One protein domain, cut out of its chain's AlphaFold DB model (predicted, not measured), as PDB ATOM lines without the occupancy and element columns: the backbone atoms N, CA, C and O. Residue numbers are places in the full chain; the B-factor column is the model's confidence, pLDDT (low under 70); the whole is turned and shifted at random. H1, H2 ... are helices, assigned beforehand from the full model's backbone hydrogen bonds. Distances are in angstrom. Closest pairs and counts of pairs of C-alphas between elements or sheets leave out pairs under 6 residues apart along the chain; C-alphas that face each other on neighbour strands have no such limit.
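Overview. This is residues 145 to 210 of the 299 residues of an uncharacterized protein of Coccidioides posadasii (strain RMSCC 757 / Silveira) (UniProt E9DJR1). One long helix, H2, reaches out like an arm from a small body in which a shorter helix, H1, sits with a long looping stretch, residues 158 to 189. The far part of the arm, residues 201 to 210, sticks out free. The printed part has 66 residues with two named helices, H1 then H2, and no named strand; its class is all helix, though under half of the residues, 32, are in named elements. The whole is elongated, spanning 45 by 25 by 21 A, and only just loose, close to compact, with a radius of gyration of the C-alphas of 13.4 A.

Arrangement. Start with H2, residues 190 to 209, where every O i to N i+4 pair is within hydrogen-bond range. Look next at H1, residues 146 to 157, where 7 of 8 such pairs are within range. H1 and H2 are apart, with no C-alpha of the one within 8 A of the other. Between them along the chain runs a long link of 32 residues. Residues 201 to 210, of which 201 to 209 belong to H2, stand free.

Along the chain. Find C-alpha 190 at (9.873, -0.440, 55.304); from there H2 runs 28.4 A to C-alpha 209 at (-1.083, 7.488, 30.337). Then find C-alpha 146 at (27.032, 6.288, 44.951), where H1 begins its 17.0 A.

Size, cuts and confidence. The two C-alphas farthest apart, those of Gly 181 and Ala 210, are 45.1 A apart. Without the free stretch, the body of 56 residues spans 30 by 24 by 17 A. The printed part has no cut. The mean pLDDT of the printed part is 80.9; look for values under 70 at residue 200, residues 203 to 205 and residues 207 to 210.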
ATOM      1  N   CYS A 145      27.480   2.597  47.757       90.50
ATOM      2  CA  CYS A 145      26.378   3.017  46.907       90.50
ATOM      3  C   CYS A 145      26.466   4.519  46.620       90.50
ATOM      4  O   CYS A 145      26.037   5.334  47.436       90.50
ATOM      5  N   ARG A 146      26.927   4.890  45.419       90.62
ATOM      6  CA  ARG A 146      27.032   6.288  44.951       90.62
ATOM      7  C   ARG A 146      25.782   7.141  45.222       90.62
ATOM      8  O   ARG A 146      25.894   8.321  45.540       90.62
ATOM      9  N   PHE A 147      24.582   6.571  45.077       88.94
ATOM     10  CA  PHE A 147      23.338   7.301  45.354       88.94
ATOM     11  C   PHE A 147      23.142   7.567  46.847       88.94
ATOM     12  O   PHE A 147      22.765   8.675  47.221       88.94
ATOM     13  N   PHE A 148      23.419   6.565  47.684       91.19
ATOM     14  CA  PHE A 148      23.322   6.695  49.129       91.19
ATOM     15  C   PHE A 148      24.379   7.655  49.666       91.19
ATOM     16  O   PHE A 148      24.038   8.563  50.408       91.19
ATOM     17  N   GLU A 149      25.628   7.537  49.225       92.75
ATOM     18  CA  GLU A 149      26.730   8.438  49.580       92.75
ATOM     19  C   GLU A 149      26.419   9.904  49.225       92.75
ATOM     20  O   GLU A 149      26.537  10.799  50.066       92.75
ATOM     21  N   ALA A 150      25.900  10.158  48.017       90.69
ATOM     22  CA  ALA A 150      25.433  11.488  47.626       90.69
ATOM     23  C   ALA A 150      24.261  11.992  48.495       90.69
ATOM     24  O   ALA A 150      24.137  13.198  48.721       90.69
ATOM     25  N   SER A 151      23.412  11.086  48.993       91.50
ATOM     26  CA  SER A 151      22.337  11.406  49.939       91.50
ATOM     27  C   SER A 151      22.863  11.664  51.360       91.50
ATOM     28  O   SER A 151      22.404  12.594  52.014       91.50
ATOM     29  N   VAL A 152      23.911  10.952  51.795       89.81
ATOM     30  CA  VAL A 152      24.606  11.154  53.078       89.81
ATOM     31  C   VAL A 152      25.255  12.536  53.143       89.81
ATOM     32  O   VAL A 152      25.215  13.172  54.194       89.81
ATOM     33  N   ARG A 153      25.805  13.047  52.033       88.50
ATOM     34  CA  ARG A 153      26.305  14.430  51.982       88.50
ATOM     35  C   ARG A 153      25.190  15.440  52.287       88.50
ATOM     36  O   ARG A 153      25.333  16.231  53.214       88.50
ATOM     37  N   LYS A 154      24.050  15.334  51.596       88.06
ATOM     38  CA  LYS A 154      22.874  16.191  51.846       88.06
ATOM     39  C   LYS A 154      22.319  16.023  53.259       88.06
ATOM     40  O   LYS A 154      21.906  16.998  53.872       88.06
ATOM     41  N   TRP A 155      22.323  14.802  53.782       90.50
ATOM     42  CA  TRP A 155      21.901  14.481  55.143       90.50
ATOM     43  C   TRP A 155      22.749  15.208  56.197       90.50
ATOM     44  O   TRP A 155      22.177  15.799  57.109       90.50
ATOM     45  N   ARG A 156      24.082  15.263  56.035       87.44
ATOM     46  CA  ARG A 156      24.959  16.088  56.891       87.44
ATOM     47  C   ARG A 156      24.641  17.583  56.771       87.44
ATOM     48  O   ARG A 156      24.530  18.265  57.780       87.44
ATOM     49  N   GLU A 157      24.491  18.078  55.542       89.00
ATOM     50  CA  GLU A 157      24.256  19.503  55.244       89.00
ATOM     51  C   GLU A 157      22.896  20.013  55.763       89.00
ATOM     52  O   GLU A 157      22.774  21.183  56.107       89.00
ATOM     53  N   ASN A 158      21.876  19.149  55.844       85.00
ATOM     54  CA  ASN A 158      20.494  19.525  56.174       85.00
ATOM     55  C   ASN A 158      20.035  19.005  57.555       85.00
ATOM     56  O   ASN A 158      18.873  18.638  57.746       85.00
ATOM     57  N   GLY A 159      20.947  18.958  58.531       85.38
ATOM     58  CA  GLY A 159      20.603  18.689  59.933       85.38
ATOM     59  C   GLY A 159      20.172  17.250  60.229       85.38
ATOM     60  O   GLY A 159      19.292  17.031  61.056       85.38
ATOM     61  N   TYR A 160      20.768  16.267  59.552       84.81
ATOM     62  CA  TYR A 160      20.687  14.835  59.876       84.81
ATOM     63  C   TYR A 160      19.278  14.197  59.852       84.81
ATOM     64  O   TYR A 160      19.077  13.093  60.368       84.81
ATOM     65  N   LYS A 161      18.290  14.812  59.185       81.50
ATOM     66  CA  LYS A 161      16.937  14.233  59.049       81.50
ATOM     67  C   LYS A 161      16.926  13.028  58.106       81.50
ATOM     68  O   LYS A 161      17.349  13.138  56.956       81.50
ATOM     69  N   ALA A 162      16.384  11.896  58.556       77.94
ATOM     70  CA  ALA A 162      16.377  10.632  57.805       77.94
ATOM     71  C   ALA A 162      15.756  10.731  56.392       77.94
ATOM     72  O   ALA A 162      16.153   9.984  55.503       77.94
ATOM     73  N   GLU A 163      14.846  11.682  56.169       81.50
ATOM     74  CA  GLU A 163      14.227  12.006  54.872       81.50
ATOM     75  C   GLU A 163      15.233  12.315  53.748       81.50
ATOM     76  O   GLU A 163      14.944  12.064  52.578       81.50
ATOM     77  N   TYR A 164      16.416  12.844  54.086       82.38
ATOM     78  CA  TYR A 164      17.457  13.165  53.104       82.38
ATOM     79  C   TYR A 164      18.271  11.950  52.650       82.38
ATOM     80  O   TYR A 164      18.960  12.040  51.633       82.38
ATOM     81  N   LEU A 165      18.196  10.822  53.366       88.31
ATOM     82  CA  LEU A 165      18.824   9.572  52.950       88.31
ATOM     83  C   LEU A 165      17.959   8.911  51.877       88.31
ATOM     84  O   LEU A 165      16.773   8.657  52.071       88.31
ATOM     85  N   HIS A 166      18.551   8.601  50.726       86.19
ATOM     86  CA  HIS A 166      17.823   8.018  49.604       86.19
ATOM     87  C   HIS A 166      18.735   7.169  48.722       86.19
ATOM     88  O   HIS A 166      19.738   7.631  48.179       86.19
ATOM     89  N   CYS A 167      18.309   5.931  48.482       87.19
ATOM     90  CA  CYS A 167      18.842   5.084  47.428       87.19
ATOM     91  C   CYS A 167      17.707   4.707  46.473       87.19
ATOM     92  O   CYS A 167      16.702   4.162  46.931       87.19
ATOM     93  N   PRO A 168      17.864   4.866  45.144       82.94
ATOM     94  CA  PRO A 168      16.837   4.476  44.194       82.94
ATOM     95  C   PRO A 168      16.430   3.004  44.217       82.94
ATOM     96  O   PRO A 168      15.442   2.654  43.580       82.94
ATOM     97  N   ARG A 169      17.190   2.131  44.875       77.62
ATOM     98  CA  ARG A 169      16.865   0.710  44.995       77.62
ATOM     99  C   ARG A 169      16.348   0.336  46.398       77.62
ATOM    100  O   ARG A 169      15.909  -0.793  46.588       77.62
ATOM    101  N   GLY A 170      16.330   1.278  47.348       84.06
ATOM    102  CA  GLY A 170      15.933   1.029  48.738       84.06
ATOM    103  C   GLY A 170      16.743  -0.117  49.345       84.06
ATOM    104  O   GLY A 170      17.922  -0.271  49.031       84.06
ATOM    105  N   ASN A 171      16.094  -0.972  50.136       81.44
ATOM    106  CA  ASN A 171      16.724  -2.164  50.720       81.44
ATOM    107  C   ASN A 171      17.102  -3.244  49.686       81.44
ATOM    108  O   ASN A 171      17.880  -4.132  50.006       81.44
ATOM    109  N   ARG A 172      16.631  -3.151  48.430       74.81
ATOM    110  CA  ARG A 172      17.034  -4.055  47.334       74.81
ATOM    111  C   ARG A 172      18.357  -3.622  46.663       74.81
ATOM    112  O   ARG A 172      18.662  -4.062  45.558       74.81
ATOM    113  N   CYS A 173      19.108  -2.678  47.245       80.44
ATOM    114  CA  CYS A 173      20.413  -2.263  46.722       80.44
ATOM    115  C   CYS A 173      21.503  -3.261  47.124       80.44
ATOM    116  O   CYS A 173      21.608  -3.608  48.294       80.44
ATOM    117  N   HIS A 174      22.336  -3.687  46.174       79.75
ATOM    118  CA  HIS A 174      23.437  -4.621  46.457       79.75
ATOM    119  C   HIS A 174      24.725  -3.905  46.881       79.75
ATOM    120  O   HIS A 174      25.634  -4.542  47.401       79.75
ATOM    121  N   PHE A 175      24.792  -2.591  46.650       86.31
ATOM    122  CA  PHE A 175      25.891  -1.726  47.062       86.31
ATOM    123  C   PHE A 175      25.776  -1.353  48.540       86.31
ATOM    124  O   PHE A 175      24.670  -1.207  49.066       86.31
ATOM    125  N   LYS A 176      26.912  -1.108  49.192       88.38
ATOM    126  CA  LYS A 176      26.970  -0.730  50.605       88.38
ATOM    127  C   LYS A 176      26.228   0.583  50.868       88.38
ATOM    128  O   LYS A 176      26.571   1.629  50.311       88.38
ATOM    129  N   HIS A 177      25.256   0.551  51.771       90.81
ATOM    130  CA  HIS A 177      24.777   1.741  52.468       90.81
ATOM    131  C   HIS A 177      25.490   1.795  53.815       90.81
ATOM    132  O   HIS A 177      25.358   0.868  54.605       90.81
ATOM    133  N   GLN A 178      26.264   2.843  54.078       89.81
ATOM    134  CA  GLN A 178      26.986   3.002  55.338       89.81
ATOM    135  C   GLN A 178      26.939   4.470  55.752       89.81
ATOM    136  O   GLN A 178      27.226   5.352  54.941       89.81
ATOM    137  N   LEU A 179      26.540   4.732  56.997       89.38
ATOM    138  CA  LEU A 179      26.599   6.075  57.569       89.38
ATOM    139  C   LEU A 179      28.011   6.371  58.103       89.38
ATOM    140  O   LEU A 179      28.713   5.446  58.514       89.38
ATOM    141  N   PRO A 180      28.437   7.645  58.136       85.88
ATOM    142  CA  PRO A 180      29.707   8.032  58.743       85.88
ATOM    143  C   PRO A 180      29.750   7.600  60.212       85.88
ATOM    144  O   PRO A 180      28.799   7.855  60.944       85.88
ATOM    145  N   GLY A 181      30.827   6.937  60.635       82.44
ATOM    146  CA  GLY A 181      30.970   6.413  62.001       82.44
ATOM    147  C   GLY A 181      30.206   5.113  62.293       82.44
ATOM    148  O   GLY A 181      30.502   4.463  63.287       82.44
ATOM    149  N   SER A 182      29.286   4.672  61.424       85.12
ATOM    150  CA  SER A 182      28.629   3.364  61.555       85.12
ATOM    151  C   SER A 182      29.466   2.277  60.890       85.12
ATOM    152  O   SER A 182      29.735   2.352  59.693       85.12
ATOM    153  N   THR A 183      29.828   1.225  61.622       81.88
ATOM    154  CA  THR A 183      30.371  -0.019  61.044       81.88
ATOM    155  C   THR A 183      29.273  -0.875  60.404       81.88
ATOM    156  O   THR A 183      29.514  -1.529  59.389       81.88
ATOM    157  N   ALA A 184      28.053  -0.815  60.949       81.19
ATOM    158  CA  ALA A 184      26.884  -1.532  60.452       81.19
ATOM    159  C   ALA A 184      26.334  -0.935  59.135       81.19
ATOM    160  O   ALA A 184      26.397   0.289  58.935       81.19
ATOM    161  N   PRO A 185      25.767  -1.773  58.241       84.94
ATOM    162  CA  PRO A 185      25.072  -1.312  57.045       84.94
ATOM    163  C   PRO A 185      23.764  -0.590  57.402       84.94
ATOM    164  O   PRO A 185      23.049  -0.969  58.326       84.94
ATOM    165  N   PHE A 186      23.427   0.449  56.639       86.94
ATOM    166  CA  PHE A 186      22.197   1.212  56.827       86.94
ATOM    167  C   PHE A 186      21.026   0.603  56.045       86.94
ATOM    168  O   PHE A 186      21.072   0.480  54.817       86.94
ATOM    169  N   HIS A 187      19.942   0.304  56.757       85.88
ATOM    170  CA  HIS A 187      18.689  -0.184  56.188       85.88
ATOM    171  C   HIS A 187      17.597   0.885  56.309       85.88
ATOM    172  O   HIS A 187      17.431   1.523  57.347       85.88
ATOM    173  N   PHE A 188      16.835   1.086  55.235       84.31
ATOM    174  CA  PHE A 188      15.683   1.982  55.234       84.31
ATOM    175  C   PHE A 188      14.500   1.325  55.953       84.31
ATOM    176  O   PHE A 188      14.248   0.133  55.765       84.31
ATOM    177  N   LYS A 189      13.719   2.110  56.707       84.38
ATOM    178  CA  LYS A 189      12.442   1.646  57.277       84.38
ATOM    179  C   LYS A 189      11.478   1.234  56.157       84.38
ATOM    180  O   LYS A 189      11.346   1.961  55.171       84.38
ATOM    181  N   TRP A 190      10.776   0.113  56.324       76.94
ATOM    182  CA  TRP A 190       9.873  -0.440  55.304       76.94
ATOM    183  C   TRP A 190       8.822   0.549  54.765       76.94
ATOM    184  O   TRP A 190       8.800   0.720  53.545       76.94
ATOM    185  N   PRO A 191       8.081   1.315  55.597       81.88
ATOM    186  CA  PRO A 191       7.104   2.292  55.097       81.88
ATOM    187  C   PRO A 191       7.707   3.363  54.172       81.88
ATOM    188  O   PRO A 191       7.077   3.805  53.214       81.88
ATOM    189  N   PHE A 192       8.967   3.757  54.403       77.00
ATOM    190  CA  PHE A 192       9.680   4.683  53.517       77.00
ATOM    191  C   PHE A 192      10.021   4.032  52.169       77.00
ATOM    192  O   PHE A 192       9.915   4.681  51.124       77.00
ATOM    193  N   VAL A 193      10.422   2.754  52.174       75.88
ATOM    194  CA  VAL A 193      10.725   1.996  50.950       75.88
ATOM    195  C   VAL A 193       9.460   1.778  50.125       75.88
ATOM    196  O   VAL A 193       9.494   2.057  48.928       75.88
ATOM    197  N   GLN A 194       8.362   1.354  50.752       75.81
ATOM    198  CA  GLN A 194       7.054   1.134  50.124       75.81
ATOM    199  C   GLN A 194       6.558   2.428  49.463       75.81
ATOM    200  O   GLN A 194       6.542   2.518  48.236       75.81
ATOM    201  N   ALA A 195       6.416   3.515  50.234       77.81
ATOM    202  CA  ALA A 195       6.024   4.822  49.703       77.81
ATOM    203  C   ALA A 195       6.980   5.360  48.614       77.81
ATOM    204  O   ALA A 195       6.583   6.139  47.741       77.81
ATOM    205  N   MET A 196       8.273   5.009  48.637       77.81
ATOM    206  CA  MET A 196       9.196   5.323  47.539       77.81
ATOM    207  C   MET A 196       8.877   4.517  46.269       77.81
ATOM    208  O   MET A 196       8.936   5.091  45.177       77.81
ATOM    209  N   MET A 197       8.561   3.223  46.377       73.62
ATOM    210  CA  MET A 197       8.171   2.380  45.242       73.62
ATOM    211  C   MET A 197       6.815   2.805  44.664       73.62
ATOM    212  O   MET A 197       6.726   2.991  43.449       73.62
ATOM    213  N   ASP A 198       5.822   3.097  45.503       75.81
ATOM    214  CA  ASP A 198       4.475   3.510  45.081       75.81
ATOM    215  C   ASP A 198       4.513   4.797  44.261       75.81
ATOM    216  O   ASP A 198       4.001   4.856  43.141       75.81
ATOM    217  N   ARG A 199       5.231   5.820  44.752       74.31
ATOM    218  CA  ARG A 199       5.444   7.083  44.020       74.31
ATOM    219  C   ARG A 199       6.068   6.854  42.641       74.31
ATOM    220  O   ARG A 199       5.755   7.576  41.698       74.31
ATOM    221  N   ARG A 200       6.916   5.832  42.482       68.88
ATOM    222  CA  ARG A 200       7.518   5.473  41.184       68.88
ATOM    223  C   ARG A 200       6.566   4.695  40.299       68.88
ATOM    224  O   ARG A 200       6.595   4.895  39.088       68.88
ATOM    225  N   GLN A 201       5.765   3.797  40.864       70.12
ATOM    226  CA  GLN A 201       4.754   3.057  40.119       70.12
ATOM    227  C   GLN A 201       3.684   4.028  39.599       70.12
ATOM    228  O   GLN A 201       3.382   4.006  38.407       70.12
ATOM    229  N   LYS A 202       3.229   4.966  40.441       73.38
ATOM    230  CA  LYS A 202       2.344   6.082  40.082       73.38
ATOM    231  C   LYS A 202       2.948   6.965  38.984       73.38
ATOM    232  O   LYS A 202       2.367   7.039  37.908       73.38
ATOM    233  N   ALA A 203       4.160   7.499  39.170       67.50
ATOM    234  CA  ALA A 203       4.822   8.325  38.151       67.50
ATOM    235  C   ALA A 203       5.073   7.580  36.820       67.50
ATOM    236  O   ALA A 203       5.073   8.188  35.749       67.50
ATOM    237  N   ARG A 204       5.274   6.252  36.851       64.19
ATOM    238  CA  ARG A 204       5.319   5.418  35.637       64.19
ATOM    239  C   ARG A 204       3.946   5.303  34.981       64.19
ATOM    240  O   ARG A 204       3.871   5.489  33.772       64.19
ATOM    241  N   ARG A 205       2.883   5.015  35.745       62.25
ATOM    242  CA  ARG A 205       1.497   4.949  35.244       62.25
ATOM    243  C   ARG A 205       1.095   6.275  34.595       62.25
ATOM    244  O   ARG A 205       0.689   6.269  33.441       62.25
ATOM    245  N   GLU A 206       1.317   7.397  35.276       70.38
ATOM    246  CA  GLU A 206       1.066   8.755  34.771       70.38
ATOM    247  C   GLU A 206       1.839   9.040  33.475       70.38
ATOM    248  O   GLU A 206       1.254   9.474  32.485       70.38
ATOM    249  N   LYS A 207       3.139   8.717  33.429       63.84
ATOM    250  CA  LYS A 207       3.957   8.910  32.221       63.84
ATOM    251  C   LYS A 207       3.549   8.000  31.056       63.84
ATOM    252  O   LYS A 207       3.734   8.384  29.908       63.84
ATOM    253  N   THR A 208       3.004   6.817  31.329       54.56
ATOM    254  CA  THR A 208       2.445   5.922  30.303       54.56
ATOM    255  C   THR A 208       1.107   6.446  29.777       54.56
ATOM    256  O   THR A 208       0.928   6.531  28.564       54.56
ATOM    257  N   LEU A 209       0.206   6.867  30.673       58.91
ATOM    258  CA  LEU A 209      -1.083   7.488  30.337       58.91
ATOM    259  C   LEU A 209      -0.896   8.744  29.470       58.91
ATOM    260  O   LEU A 209      -1.597   8.917  28.479       58.91
ATOM    261  N   ALA A 210       0.110   9.565  29.786       60.97
ATOM    262  CA  ALA A 210       0.459  10.769  29.030       60.97
ATOM    263  C   ALA A 210       1.036  10.503  27.620       60.97
ATOM    264  O   ALA A 210       1.128  11.434  26.824       60.97
TER     265      ALA A 210